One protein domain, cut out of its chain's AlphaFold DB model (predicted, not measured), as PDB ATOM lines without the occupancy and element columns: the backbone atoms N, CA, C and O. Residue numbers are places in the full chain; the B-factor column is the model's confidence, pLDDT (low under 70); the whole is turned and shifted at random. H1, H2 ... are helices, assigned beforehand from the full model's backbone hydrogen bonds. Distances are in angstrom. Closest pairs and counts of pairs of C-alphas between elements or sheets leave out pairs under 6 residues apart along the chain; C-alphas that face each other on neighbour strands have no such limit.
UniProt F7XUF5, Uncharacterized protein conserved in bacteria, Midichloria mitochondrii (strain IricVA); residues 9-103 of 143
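AT A GLANCE: This is residues 9 to 103 of the 143 residues of the protein "Uncharacterized protein conserved in bacteria" of Midichloria mitochondrii (strain IricVA) (UniProt F7XUF5). Six short helices make a small cluster in two groups: H5 packs on H2 and H4, with H6 next to it along the chain and also meeting H2, while H1 and H3 meet crosswise in the other group. Two long loops, residues 38 to 51 and residues 69 to 85, reach to opposite ends of the longest axis. The 95 printed residues hold H1 to H6 in chain order and no named strand; the class is all helix, though 39 residues, under half, are in named elements. The whole is compact, with a radius of gyration of the C-alphas of 13.5 A and spans of 42 by 34 by 23 A.

IN THESE COORDINATES: H2, residues 29 to 37, is 12.2 A long, starting at C-alpha 29 (-19.611, -113.934, 17.210). H3, residues 52 to 60, is 12.8 A long, and H1, residues 14 to 20, 10.1 A. H4 is residues 64 to 68, H5 residues 86 to 89, and H6 residues 94 to 98, ending at C-alpha 98 (-24.014, -122.686, 6.944).

HOW THE PARTS SIT: H2 touches H5; the closest C-alphas, of Leu 29 and Ile 87, are 5.3 A apart. H2 and H6 only just touch, with 3 pairs of C-alphas within 8 A, Gln 32 and Tyr 95 closest at 7.0 A. H5 touches H4, with C-alphas of Thr 68 and Ser 88 closest at 5.6 A, and touches H6 only at the corner, Ser 88 and Met 96 at 6.4 A. H2 and H3 are close but not clearly touching, C-alphas of Ile 31 and Phe 59 closest at 7.3 A. H3 and H1 only just touch, with 3 pairs within 8 A, Phe 14 and Ile 54 closest at 5.7 A, about perpendicular at 83 degrees. Every O i to N i+4 pair is within hydrogen-bond range in H1, H2, H4 and H6, and 4 of 5 in H3; H5 is too short for one.

THE WHOLE: The C-alphas farthest apart, of Lys 40 and Lys 77, are 42.0 A apart. The printed part has no cut. The links H2 to H3 and H4 to H5 are long. Mean pLDDT of the printed part is 77.2, and residues 9 to 12, 70 to 82 and 92 to 93 are under 70.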
ATOM      1  N   VAL A   9     -16.210 -94.130   9.223       58.91
ATOM      2  CA  VAL A   9     -17.464 -93.718   9.858       58.91
ATOM      3  C   VAL A   9     -18.516 -93.576   8.765       58.91
ATOM      4  O   VAL A   9     -18.246 -92.976   7.733       58.91
ATOM      5  N   GLY A  10     -19.705 -94.141   8.981       57.97
ATOM      6  CA  GLY A  10     -20.813 -94.050   8.018       57.97
ATOM      7  C   GLY A  10     -20.714 -94.999   6.821       57.97
ATOM      8  O   GLY A  10     -21.540 -94.919   5.926       57.97
ATOM      9  N   VAL A  11     -19.742 -95.915   6.802       61.22
ATOM     10  CA  VAL A  11     -19.664 -96.958   5.772       61.22
ATOM     11  C   VAL A  11     -20.448 -98.180   6.248       61.22
ATOM     12  O   VAL A  11     -20.094 -98.803   7.242       61.22
ATOM     13  N   SER A  12     -21.522 -98.532   5.548       60.19
ATOM     14  CA  SER A  12     -22.362 -99.712   5.817       60.19
ATOM     15  C   SER A  12     -21.864-100.979   5.108       60.19
ATOM     16  O   SER A  12     -22.460-102.043   5.224       60.19
ATOM     17  N   ILE A  13     -20.737-100.908   4.400       74.50
ATOM     18  CA  ILE A  13     -20.220-102.027   3.612       74.50
ATOM     19  C   ILE A  13     -19.255-102.854   4.466       74.50
ATOM     20  O   ILE A  13     -18.072-102.528   4.573       74.50
ATOM     21  N   PHE A  14     -19.763-103.951   5.040       78.31
ATOM     22  CA  PHE A  14     -18.991-104.894   5.866       78.31
ATOM     23  C   PHE A  14     -17.672-105.315   5.200       78.31
ATOM     24  O   PHE A  14     -16.611-105.234   5.810       78.31
ATOM     25  N   LYS A  15     -17.716-105.651   3.906       78.62
ATOM     26  CA  LYS A  15     -16.545-106.068   3.122       78.62
ATOM     27  C   LYS A  15     -15.438-105.005   3.056       78.62
ATOM     28  O   LYS A  15     -14.276-105.327   3.279       78.62
ATOM     29  N   LYS A  16     -15.797-103.733   2.841       77.69
ATOM     30  CA  LYS A  16     -14.840-102.611   2.868       77.69
ATOM     31  C   LYS A  16     -14.291-102.380   4.272       77.69
ATOM     32  O   LYS A  16     -13.107-102.116   4.431       77.69
ATOM     33  N   MET A  17     -15.130-102.511   5.301       78.44
ATOM     34  CA  MET A  17     -14.680-102.355   6.684       78.44
ATOM     35  C   MET A  17     -13.659-103.416   7.086       78.44
ATOM     36  O   MET A  17     -12.643-103.066   7.675       78.44
ATOM     37  N   VAL A  18     -13.884-104.682   6.747       79.38
ATOM     38  CA  VAL A  18     -12.923-105.748   7.059       79.38
ATOM     39  C   VAL A  18     -11.622-105.561   6.267       79.38
ATOM     40  O   VAL A  18     -10.547-105.606   6.854       79.38
ATOM     41  N   ALA A  19     -11.702-105.274   4.963       76.31
ATOM     42  CA  ALA A  19     -10.523-105.232   4.092       76.31
ATOM     43  C   ALA A  19      -9.674-103.949   4.211       76.31
ATOM     44  O   ALA A  19      -8.444-104.013   4.138       76.31
ATOM     45  N   GLU A  20     -10.314-102.786   4.364       76.50
ATOM     46  CA  GLU A  20      -9.660-101.477   4.224       76.50
ATOM     47  C   GLU A  20      -9.500-100.728   5.555       76.50
ATOM     48  O   GLU A  20      -8.697 -99.793   5.630       76.50
ATOM     49  N   SER A  21     -10.279-101.060   6.597       73.94
ATOM     50  CA  SER A  21     -10.236-100.290   7.849       73.94
ATOM     51  C   SER A  21      -8.971-100.582   8.647       73.94
ATOM     52  O   SER A  21      -8.547-101.728   8.778       73.94
ATOM     53  N   GLU A  22      -8.373 -99.539   9.226       73.50
ATOM     54  CA  GLU A  22      -7.209 -99.704  10.108       73.50
ATOM     55  C   GLU A  22      -7.609-100.188  11.507       73.50
ATOM     56  O   GLU A  22      -6.780-100.714  12.250       73.50
ATOM     57  N   VAL A  23      -8.879-100.002  11.876       76.12
ATOM     58  CA  VAL A  23      -9.467-100.488  13.125       76.12
ATOM     59  C   VAL A  23     -10.841-101.072  12.822       76.12
ATOM     60  O   VAL A  23     -11.796-100.333  12.578       76.12
ATOM     61  N   PHE A  24     -10.932-102.396  12.903       80.06
ATOM     62  CA  PHE A  24     -12.178-103.148  12.829       80.06
ATOM     63  C   PHE A  24     -12.436-103.836  14.171       80.06
ATOM     64  O   PHE A  24     -11.580-104.560  14.680       80.06
ATOM     65  N   VAL A  25     -13.611-103.602  14.759       84.06
ATOM     66  CA  VAL A  25     -14.054-104.346  15.945       84.06
ATOM     67  C   VAL A  25     -14.847-105.546  15.469       84.06
ATOM     68  O   VAL A  25     -15.982-105.406  15.013       84.06
ATOM     69  N   ASP A  26     -14.249-106.720  15.604       86.81
ATOM     70  CA  ASP A  26     -14.874-107.964  15.192       86.81
ATOM     71  C   ASP A  26     -16.011-108.379  16.141       86.81
ATOM     72  O   ASP A  26     -15.779-108.726  17.309       86.81
ATOM     73  N   LYS A  27     -17.232-108.331  15.594       88.44
ATOM     74  CA  LYS A  27     -18.504-108.724  16.217       88.44
ATOM     75  C   LYS A  27     -19.123-109.964  15.567       88.44
ATOM     76  O   LYS A  27     -20.300-110.232  15.785       88.44
ATOM     77  N   THR A  28     -18.368-110.709  14.765       89.88
ATOM     78  CA  THR A  28     -18.897-111.866  14.030       89.88
ATOM     79  C   THR A  28     -19.427-112.982  14.929       89.88
ATOM     80  O   THR A  28     -20.289-113.732  14.489       89.88
ATOM     81  N   LEU A  29     -19.022-113.038  16.203       90.69
ATOM     82  CA  LEU A  29     -19.611-113.934  17.210       90.69
ATOM     83  C   LEU A  29     -21.122-113.722  17.418       90.69
ATOM     84  O   LEU A  29     -21.809-114.631  17.859       90.69
ATOM     85  N   PHE A  30     -21.676-112.573  17.018       89.44
ATOM     86  CA  PHE A  30     -23.128-112.380  16.987       89.44
ATOM     87  C   PHE A  30     -23.840-113.381  16.056       89.44
ATOM     88  O   PHE A  30     -25.000-113.707  16.273       89.44
ATOM     89  N   ILE A  31     -23.159-113.896  15.024       88.88
ATOM     90  CA  ILE A  31     -23.704-114.943  14.145       88.88
ATOM     91  C   ILE A  31     -23.931-116.233  14.933       88.88
ATOM     92  O   ILE A  31     -24.994-116.833  14.808       88.88
ATOM     93  N   GLN A  32     -22.961-116.613  15.768       89.75
ATOM     94  CA  GLN A  32     -23.075-117.766  16.655       89.75
ATOM     95  C   GLN A  32     -24.265-117.595  17.606       89.75
ATOM     96  O   GLN A  32     -25.122-118.466  17.660       89.75
ATOM     97  N   GLU A  33     -24.373-116.450  18.290       89.19
ATOM     98  CA  GLU A  33     -25.473-116.188  19.235       89.19
ATOM     99  C   GLU A  33     -26.863-116.357  18.593       89.19
ATOM    100  O   GLU A  33     -27.789-116.864  19.227       89.19
ATOM    101  N   ILE A  34     -27.016-115.949  17.328       88.62
ATOM    102  CA  ILE A  34     -28.278-116.076  16.588       88.62
ATOM    103  C   ILE A  34     -28.529-117.513  16.126       88.62
ATOM    104  O   ILE A  34     -29.663-117.977  16.212       88.62
ATOM    105  N   ILE A  35     -27.506-118.212  15.631       86.50
ATOM    106  CA  ILE A  35     -27.649-119.595  15.159       86.50
ATOM    107  C   ILE A  35     -27.939-120.528  16.341       86.50
ATOM    108  O   ILE A  35     -28.928-121.258  16.298       86.50
ATOM    109  N   ASP A  36     -27.153-120.435  17.415       88.38
ATOM    110  CA  ASP A  36     -27.283-121.280  18.608       88.38
ATOM    111  C   ASP A  36     -28.587-120.995  19.367       88.38
ATOM    112  O   ASP A  36     -29.232-121.902  19.890       88.38
ATOM    113  N   GLY A  37     -28.994-119.722  19.431       86.31
ATOM    114  CA  GLY A  37     -30.218-119.311  20.114       86.31
ATOM    115  C   GLY A  37     -31.504-119.595  19.331       86.31
ATOM    116  O   GLY A  37     -32.584-119.563  19.923       86.31
ATOM    117  N   ALA A  38     -31.405-119.818  18.013       79.62
ATOM    118  CA  ALA A  38     -32.519-120.010  17.078       79.62
ATOM    119  C   ALA A  38     -33.759-119.114  17.346       79.62
ATOM    120  O   ALA A  38     -34.896-119.605  17.385       79.62
ATOM    121  N   PRO A  39     -33.595-117.790  17.558       83.44
ATOM    122  CA  PRO A  39     -34.715-116.928  17.891       83.44
ATOM    123  C   PRO A  39     -35.651-116.780  16.688       83.44
ATOM    124  O   PRO A  39     -35.214-116.516  15.569       83.44
ATOM    125  N   LYS A  40     -36.969-116.849  16.922       88.00
ATOM    126  CA  LYS A  40     -37.975-116.580  15.874       88.00
ATOM    127  C   LYS A  40     -37.881-115.154  15.321       88.00
ATOM    128  O   LYS A  40     -38.180-114.921  14.155       88.00
ATOM    129  N   ALA A  41     -37.494-114.202  16.168       88.19
ATOM    130  CA  ALA A  41     -37.261-112.813  15.803       88.19
ATOM    131  C   ALA A  41     -36.233-112.194  16.757       88.19
ATOM    132  O   ALA A  41     -36.256-112.467  17.957       88.19
ATOM    133  N   THR A  42     -35.357-111.335  16.232       88.19
ATOM    134  CA  THR A  42     -34.380-110.578  17.028       88.19
ATOM    135  C   THR A  42     -34.525-109.091  16.747       88.19
ATOM    136  O   THR A  42     -34.465-108.667  15.594       88.19
ATOM    137  N   PHE A  43     -34.669-108.286  17.801       87.19
ATOM    138  CA  PHE A  43     -34.770-106.832  17.698       87.19
ATOM    139  C   PHE A  43     -33.519-106.147  18.263       87.19
ATOM    140  O   PHE A  43     -33.157-106.347  19.420       87.19
ATOM    141  N   ILE A  44     -32.844-105.328  17.449       85.00
ATOM    142  CA  ILE A  44     -31.568-104.687  17.806       85.00
ATOM    143  C   ILE A  44     -31.784-103.180  18.044       85.00
ATOM    144  O   ILE A  44     -31.781-102.389  17.106       85.00
ATOM    145  N   THR A  45     -31.908-102.751  19.306       79.88
ATOM    146  CA  THR A  45     -32.290-101.368  19.701       79.88
ATOM    147  C   THR A  45     -31.137-100.411  20.032       79.88
ATOM    148  O   THR A  45     -31.356 -99.315  20.542       79.88
ATOM    149  N   LYS A  46     -29.880-100.783  19.773       74.69
ATOM    150  CA  LYS A  46     -28.707 -99.993  20.213       74.69
ATOM    151  C   LYS A  46     -28.661 -98.557  19.632       74.69
ATOM    152  O   LYS A  46     -29.245 -98.323  18.577       74.69
ATOM    153  N   PRO A  47     -27.904 -97.606  20.222       76.38
ATOM    154  CA  PRO A  47     -27.768 -96.227  19.721       76.38
ATOM    155  C   PRO A  47     -27.186 -96.096  18.298       76.38
ATOM    156  O   PRO A  47     -26.668 -97.053  17.706       76.38
ATOM    157  N   ARG A  48     -27.262 -94.893  17.710       74.50
ATOM    158  CA  ARG A  48     -26.668 -94.586  16.391       74.50
ATOM    159  C   ARG A  48     -25.168 -94.934  16.386       74.50
ATOM    160  O   ARG A  48     -24.483 -94.733  17.382       74.50
ATOM    161  N   ARG A  49     -24.652 -95.452  15.261       72.12
ATOM    162  CA  ARG A  49     -23.236 -95.857  15.057       72.12
ATOM    163  C   ARG A  49     -22.740 -97.073  15.855       72.12
ATOM    164  O   ARG A  49     -21.559 -97.384  15.807       72.12
ATOM    165  N   TRP A  50     -23.622 -97.837  16.499       77.56
ATOM    166  CA  TRP A  50     -23.243 -99.090  17.178       77.56
ATOM    167  C   TRP A  50     -23.041-100.299  16.248       77.56
ATOM    168  O   TRP A  50     -22.812-101.414  16.716       77.56
ATOM    169  N   GLY A  51     -23.097-100.087  14.931       76.00
ATOM    170  CA  GLY A  51     -22.871-101.136  13.938       76.00
ATOM    171  C   GLY A  51     -24.060-102.068  13.722       76.00
ATOM    172  O   GLY A  51     -23.860-103.194  13.299       76.00
ATOM    173  N   LYS A  52     -25.294-101.613  13.978       84.38
ATOM    174  CA  LYS A  52     -26.511-102.402  13.711       84.38
ATOM    175  C   LYS A  52     -26.603-102.827  12.246       84.38
ATOM    176  O   LYS A  52     -26.724-104.013  11.969       84.38
ATOM    177  N   SER A  53     -26.447-101.874  11.322       84.50
ATOM    178  CA  SER A  53     -26.438-102.171   9.888       84.50
ATOM    179  C   SER A  53     -25.294-103.120   9.547       84.50
ATOM    180  O   SER A  53     -25.532-104.126   8.896       84.50
ATOM    181  N   ILE A  54     -24.080-102.874  10.062       84.50
ATOM    182  CA  ILE A  54     -22.923-103.767   9.863       84.50
ATOM    183  C   ILE A  54     -23.263-105.193  10.303       84.50
ATOM    184  O   ILE A  54     -22.993-106.118   9.549       84.50
ATOM    185  N   ASN A  55     -23.909-105.368  11.461       86.88
ATOM    186  CA  ASN A  55     -24.325-106.680  11.941       86.88
ATOM    187  C   ASN A  55     -25.265-107.390  10.968       86.88
ATOM    188  O   ASN A  55     -25.052-108.559  10.676       86.88
ATOM    189  N   LEU A  56     -26.256-106.687  10.420       86.88
ATOM    190  CA  LEU A  56     -27.146-107.262   9.411       86.88
ATOM    191  C   LEU A  56     -26.406-107.556   8.092       86.88
ATOM    192  O   LEU A  56     -26.635-108.587   7.462       86.88
ATOM    193  N   TYR A  57     -25.464-106.693   7.699       86.69
ATOM    194  CA  TYR A  57     -24.610-106.899   6.529       86.69
ATOM    195  C   TYR A  57     -23.663-108.099   6.675       86.69
ATOM    196  O   TYR A  57     -23.289-108.665   5.649       86.69
ATOM    197  N   MET A  58     -23.303-108.513   7.899       87.31
ATOM    198  CA  MET A  58     -22.542-109.750   8.130       87.31
ATOM    199  C   MET A  58     -23.331-110.974   7.657       87.31
ATOM    200  O   MET A  58     -22.791-111.764   6.896       87.31
ATOM    201  N   PHE A  59     -24.617-111.086   8.013       86.25
ATOM    202  CA  PHE A  59     -25.469-112.203   7.575       86.25
ATOM    203  C   PHE A  59     -25.740-112.188   6.071       86.25
ATOM    204  O   PHE A  59     -25.787-113.231   5.432       86.25
ATOM    205  N   LYS A  60     -25.909-110.996   5.487       87.00
ATOM    206  CA  LYS A  60     -26.126-110.837   4.043       87.00
ATOM    207  C   LYS A  60     -24.913-111.273   3.213       87.00
ATOM    208  O   LYS A  60     -25.065-111.588   2.035       87.00
ATOM    209  N   ASN A  61     -23.706-111.199   3.772       83.75
ATOM    210  CA  ASN A  61     -22.491-111.455   3.018       83.75
ATOM    211  C   ASN A  61     -22.247-112.962   2.887       83.75
ATOM    212  O   ASN A  61     -22.105-113.648   3.885       83.75
ATOM    213  N   SER A  62     -22.167-113.471   1.659       77.38
ATOM    214  CA  SER A  62     -21.908-114.887   1.368       77.38
ATOM    215  C   SER A  62     -20.427-115.211   1.127       77.38
ATOM    216  O   SER A  62     -20.078-116.368   0.905       77.38
ATOM    217  N   ASP A  63     -19.543-114.213   1.159       80.19
ATOM    218  CA  ASP A  63     -18.116-114.354   0.867       80.19
ATOM    219  C   ASP A  63     -17.369-115.010   2.035       80.19
ATOM    220  O   ASP A  63     -16.884-114.332   2.937       80.19
ATOM    221  N   LYS A  64     -17.283-116.344   2.024       80.81
ATOM    222  CA  LYS A  64     -16.604-117.133   3.063       80.81
ATOM    223  C   LYS A  64     -15.127-116.754   3.230       80.81
ATOM    224  O   LYS A  64     -14.639-116.738   4.357       80.81
ATOM    225  N   MET A  65     -14.446-116.381   2.144       75.50
ATOM    226  CA  MET A  65     -13.022-116.019   2.171       75.50
ATOM    227  C   MET A  65     -12.774-114.764   3.017       75.50
ATOM    228  O   MET A  65     -11.736-114.633   3.668       75.50
ATOM    229  N   LEU A  66     -13.750-113.850   3.066       79.81
ATOM    230  CA  LEU A  66     -13.694-112.671   3.933       79.81
ATOM    231  C   LEU A  66     -13.678-113.045   5.424       79.81
ATOM    232  O   LEU A  66     -13.040-112.357   6.217       79.81
ATOM    233  N   PHE A  67     -14.361-114.126   5.806       83.19
ATOM    234  CA  PHE A  67     -14.440-114.585   7.193       83.19
ATOM    235  C   PHE A  67     -13.246-115.452   7.587       83.19
ATOM    236  O   PHE A  67     -12.770-115.339   8.716       83.19
ATOM    237  N   THR A  68     -12.735-116.289   6.679       81.94
ATOM    238  CA  THR A  68     -11.555-117.138   6.927       81.94
ATOM    239  C   THR A  68     -10.238-116.366   6.861       81.94
ATOM    240  O   THR A  68      -9.210-116.878   7.288       81.94
ATOM    241  N   GLY A  69     -10.248-115.121   6.373       74.88
ATOM    242  CA  GLY A  69      -9.022-114.344   6.159       74.88
ATOM    243  C   GLY A  69      -8.252-114.773   4.906       74.88
ATOM    244  O   GLY A  69      -7.166-114.269   4.637       74.88
ATOM    245  N   GLU A  70      -8.830-115.666   4.106       69.00
ATOM    246  CA  GLU A  70      -8.272-116.126   2.834       69.00
ATOM    247  C   GLU A  70      -8.635-115.198   1.676       69.00
ATOM    248  O   GLU A  70      -8.272-115.488   0.544       69.00
ATOM    249  N   ALA A  71      -9.364-114.103   1.931       63.59
ATOM    250  CA  ALA A  71      -9.729-113.112   0.927       63.59
ATOM    251  C   ALA A  71      -8.482-112.479   0.288       63.59
ATOM    252  O   ALA A  71      -8.007-111.414   0.685       63.59
ATOM    253  N   THR A  72      -7.970-113.130  -0.745       47.62
ATOM    254  CA  THR A  72      -6.946-112.620  -1.638       47.62
ATOM    255  C   THR A  72      -7.609-111.612  -2.562       47.62
ATOM    256  O   THR A  72      -8.359-111.964  -3.464       47.62
ATOM    257  N   SER A  73      -7.334-110.334  -2.309       45.88
ATOM    258  CA  SER A  73      -7.581-109.208  -3.215       45.88
ATOM    259  C   SER A  73      -9.018-109.025  -3.718       45.88
ATOM    260  O   SER A  73      -9.454-109.606  -4.704       45.88
ATOM    261  N   LEU A  74      -9.704-108.045  -3.139       47.69
ATOM    262  CA  LEU A  74     -10.656-107.239  -3.899       47.69
ATOM    263  C   LEU A  74      -9.883-106.254  -4.766       47.69
ATOM    264  O   LEU A  74      -9.627-105.150  -4.297       47.69
ATOM    265  N   ASP A  75      -9.447-106.658  -5.959       48.28
ATOM    266  CA  ASP A  75      -8.962-105.789  -7.054       48.28
ATOM    267  C   ASP A  75      -7.983-104.647  -6.703       48.28
ATOM    268  O   ASP A  75      -7.736-103.733  -7.484       48.28
ATOM    269  N   THR A  76      -7.364-104.677  -5.530       39.44
ATOM    270  CA  THR A  76      -6.523-103.605  -5.025       39.44
ATOM    271  C   THR A  76      -5.419-104.222  -4.192       39.44
ATOM    272  O   THR A  76      -5.643-105.064  -3.322       39.44
ATOM    273  N   LYS A  77      -4.196-103.765  -4.452       44.00
ATOM    274  CA  LYS A  77      -2.949-104.065  -3.732       44.00
ATOM    275  C   LYS A  77      -2.962-103.569  -2.264       44.00
ATOM    276  O   LYS A  77      -1.924-103.195  -1.730       44.00
ATOM    277  N   SER A  78      -4.135-103.520  -1.627       46.66
ATOM    278  CA  SER A  78      -4.438-102.742  -0.421       46.66
ATOM    279  C   SER A  78      -5.268-103.499   0.622       46.66
ATOM    280  O   SER A  78      -5.745-102.870   1.567       46.66
ATOM    281  N   ALA A  79      -5.460-104.816   0.495       51.38
ATOM    282  CA  ALA A  79      -6.074-105.612   1.560       51.38
ATOM    283  C   ALA A  79      -5.096-105.693   2.748       51.38
ATOM    284  O   ALA A  79      -4.191-106.522   2.773       51.38
ATOM    285  N   LYS A  80      -5.223-104.762   3.700       54.09
ATOM    286  CA  LYS A  80      -4.284-104.612   4.826       54.09
ATOM    287  C   LYS A  80      -4.616-105.520   6.012       54.09
ATOM    288  O   LYS A  80      -3.742-105.750   6.841       54.09
ATOM    289  N   ASN A  81      -5.851-106.024   6.105       55.69
ATOM    290  CA  ASN A  81      -6.355-106.761   7.266       55.69
ATOM    291  C   ASN A  81      -7.185-107.990   6.853       55.69
ATOM    292  O   ASN A  81      -8.396-108.029   7.031       55.69
ATOM    293  N   THR A  82      -6.532-109.027   6.331       64.38
ATOM    294  CA  THR A  82      -7.162-110.326   6.020       64.38
ATOM    295  C   THR A  82      -6.967-111.323   7.164       64.38
ATOM    296  O   THR A  82      -6.602-112.476   6.961       64.38
ATOM    297  N   LYS A  83      -7.137-110.877   8.414       77.75
ATOM    298  CA  LYS A  83      -7.080-111.802   9.552       77.75
ATOM    299  C   LYS A  83      -8.383-112.606   9.607       77.75
ATOM    300  O   LYS A  83      -9.435-112.006   9.382       77.75
ATOM    301  N   PRO A  84      -8.333-113.910   9.938       84.69
ATOM    302  CA  PRO A  84      -9.547-114.680  10.167       84.69
ATOM    303  C   PRO A  84     -10.401-114.004  11.245       84.69
ATOM    304  O   PRO A  84      -9.879-113.587  12.285       84.69
ATOM    305  N   LEU A  85     -11.696-113.857  10.971       88.62
ATOM    306  CA  LEU A  85     -12.664-113.308  11.916       88.62
ATOM    307  C   LEU A  85     -12.979-114.345  13.000       88.62
ATOM    308  O   LEU A  85     -12.931-115.544  12.759       88.62
ATOM    309  N   LYS A  86     -13.354-113.902  14.197       91.19
ATOM    310  CA  LYS A  86     -13.592-114.756  15.370       91.19
ATOM    311  C   LYS A  86     -14.542-115.916  15.082       91.19
ATOM    312  O   LYS A  86     -14.290-117.021  15.543       91.19
ATOM    313  N   ILE A  87     -15.602-115.687  14.301       89.56
ATOM    314  CA  ILE A  87     -16.569-116.735  13.938       89.56
ATOM    315  C   ILE A  87     -15.944-117.889  13.137       89.56
ATOM    316  O   ILE A  87     -16.396-119.023  13.262       89.56
ATOM    317  N   SER A  88     -14.909-117.636  12.325       87.88
ATOM    318  CA  SER A  88     -14.241-118.681  11.533       87.88
ATOM    319  C   SER A  88     -13.201-119.462  12.334       87.88
ATOM    320  O   SER A  88     -12.730-120.498  11.879       87.88
ATOM    321  N   GLN A  89     -12.864-118.985  13.534       88.38
ATOM    322  CA  GLN A  89     -11.889-119.601  14.435       88.38
ATOM    323  C   GLN A  89     -12.533-120.530  15.473       88.38
ATOM    324  O   GLN A  89     -11.826-121.104  16.298       88.38
ATOM    325  N   ILE A  90     -13.860-120.670  15.472       86.44
ATOM    326  CA  ILE A  90     -14.555-121.585  16.380       86.44
ATOM    327  C   ILE A  90     -14.300-123.028  15.925       86.44
ATOM    328  O   ILE A  90     -14.458-123.355  14.751       86.44
ATOM    329  N   ASN A  91     -13.900-123.903  16.847       70.38
ATOM    330  CA  ASN A  91     -13.641-125.314  16.547       70.38
ATOM    331  C   ASN A  91     -14.914-126.014  16.034       70.38
ATOM    332  O   ASN A  91     -16.000-125.742  16.535       70.38
ATOM    333  N   ASN A  92     -14.777-126.935  15.068       63.03
ATOM    334  CA  ASN A  92     -15.898-127.623  14.403       63.03
ATOM    335  C   ASN A  92     -16.916-126.670  13.738       63.03
ATOM    336  O   ASN A  92     -18.109-126.928  13.824       63.03
ATOM    337  N   SER A  93     -16.474-125.567  13.108       66.50
ATOM    338  CA  SER A  93     -17.334-124.446  12.678       66.50
ATOM    339  C   SER A  93     -18.426-124.806  11.650       66.50
ATOM    340  O   SER A  93     -18.353-124.428  10.477       66.50
ATOM    341  N   GLU A  94     -19.500-125.436  12.104       78.81
ATOM    342  CA  GLU A  94     -20.777-125.568  11.403       78.81
ATOM    343  C   GLU A  94     -21.273-124.203  10.896       78.81
ATOM    344  O   GLU A  94     -21.836-124.094   9.811       78.81
ATOM    345  N   TYR A  95     -20.927-123.113  11.590       83.00
ATOM    346  CA  TYR A  95     -21.189-121.738  11.155       83.00
ATOM    347  C   TYR A  95     -20.585-121.412   9.780       83.00
ATOM    348  O   TYR A  95     -21.229-120.759   8.959       83.00
ATOM    349  N   MET A  96     -19.367-121.887   9.496       83.81
ATOM    350  CA  MET A  96     -18.725-121.726   8.183       83.81
ATOM    351  C   MET A  96     -19.284-122.693   7.140       83.81
ATOM    352  O   MET A  96     -19.071-122.488   5.942       83.81
ATOM    353  N   GLU A  97     -19.953-123.762   7.570       82.06
ATOM    354  CA  GLU A  97     -20.703-124.632   6.674       82.06
ATOM    355  C   GLU A  97     -22.043-124.018   6.293       82.06
ATOM    356  O   GLU A  97     -22.423-124.109   5.135       82.06
ATOM    357  N   TYR A  98     -22.755-123.381   7.223       81.06
ATOM    358  CA  TYR A  98     -24.014-122.686   6.944       81.06
ATOM    359  C   TYR A  98     -23.820-121.410   6.123       81.06
ATOM    360  O   TYR A  98     -24.728-120.984   5.402       81.06
ATOM    361  N   HIS A  99     -22.632-120.810   6.200       82.62
ATOM    362  CA  HIS A  99     -22.303-119.582   5.498       82.62
ATOM    363  C   HIS A  99     -22.506-119.705   3.980       82.62
ATOM    364  O   HIS A  99     -21.879-120.526   3.315       82.62
ATOM    365  N   GLY A 100     -23.387-118.873   3.422       80.06
ATOM    366  CA  GLY A 100     -23.700-118.872   1.990       80.06
ATOM    367  C   GLY A 100     -24.578-120.032   1.498       80.06
ATOM    368  O   GLY A 100     -24.938-120.024   0.324       80.06
ATOM    369  N   LYS A 101     -24.965-120.995   2.354       85.25
ATOM    370  CA  LYS A 101     -25.902-122.075   1.981       85.25
ATOM    371  C   LYS A 101     -27.357-121.614   1.966       85.25
ATOM    372  O   LYS A 101     -28.132-122.067   1.128       85.25
ATOM    373  N   TYR A 102     -27.732-120.729   2.888       85.69
ATOM    374  CA  TYR A 102     -29.105-120.245   3.004       85.69
ATOM    375  C   TYR A 102     -29.284-118.887   2.319       85.69
ATOM    376  O   TYR A 102     -28.452-117.992   2.497       85.69
ATOM    377  N   PRO A 103     -30.375-118.695   1.558       88.56
ATOM    378  CA  PRO A 103     -30.686-117.404   0.971       88.56
ATOM    379  C   PRO A 103     -31.056-116.401   2.069       88.56
ATOM    380  O   PRO A 103     -31.964-116.635   2.863       88.56
TER     381      PRO A 103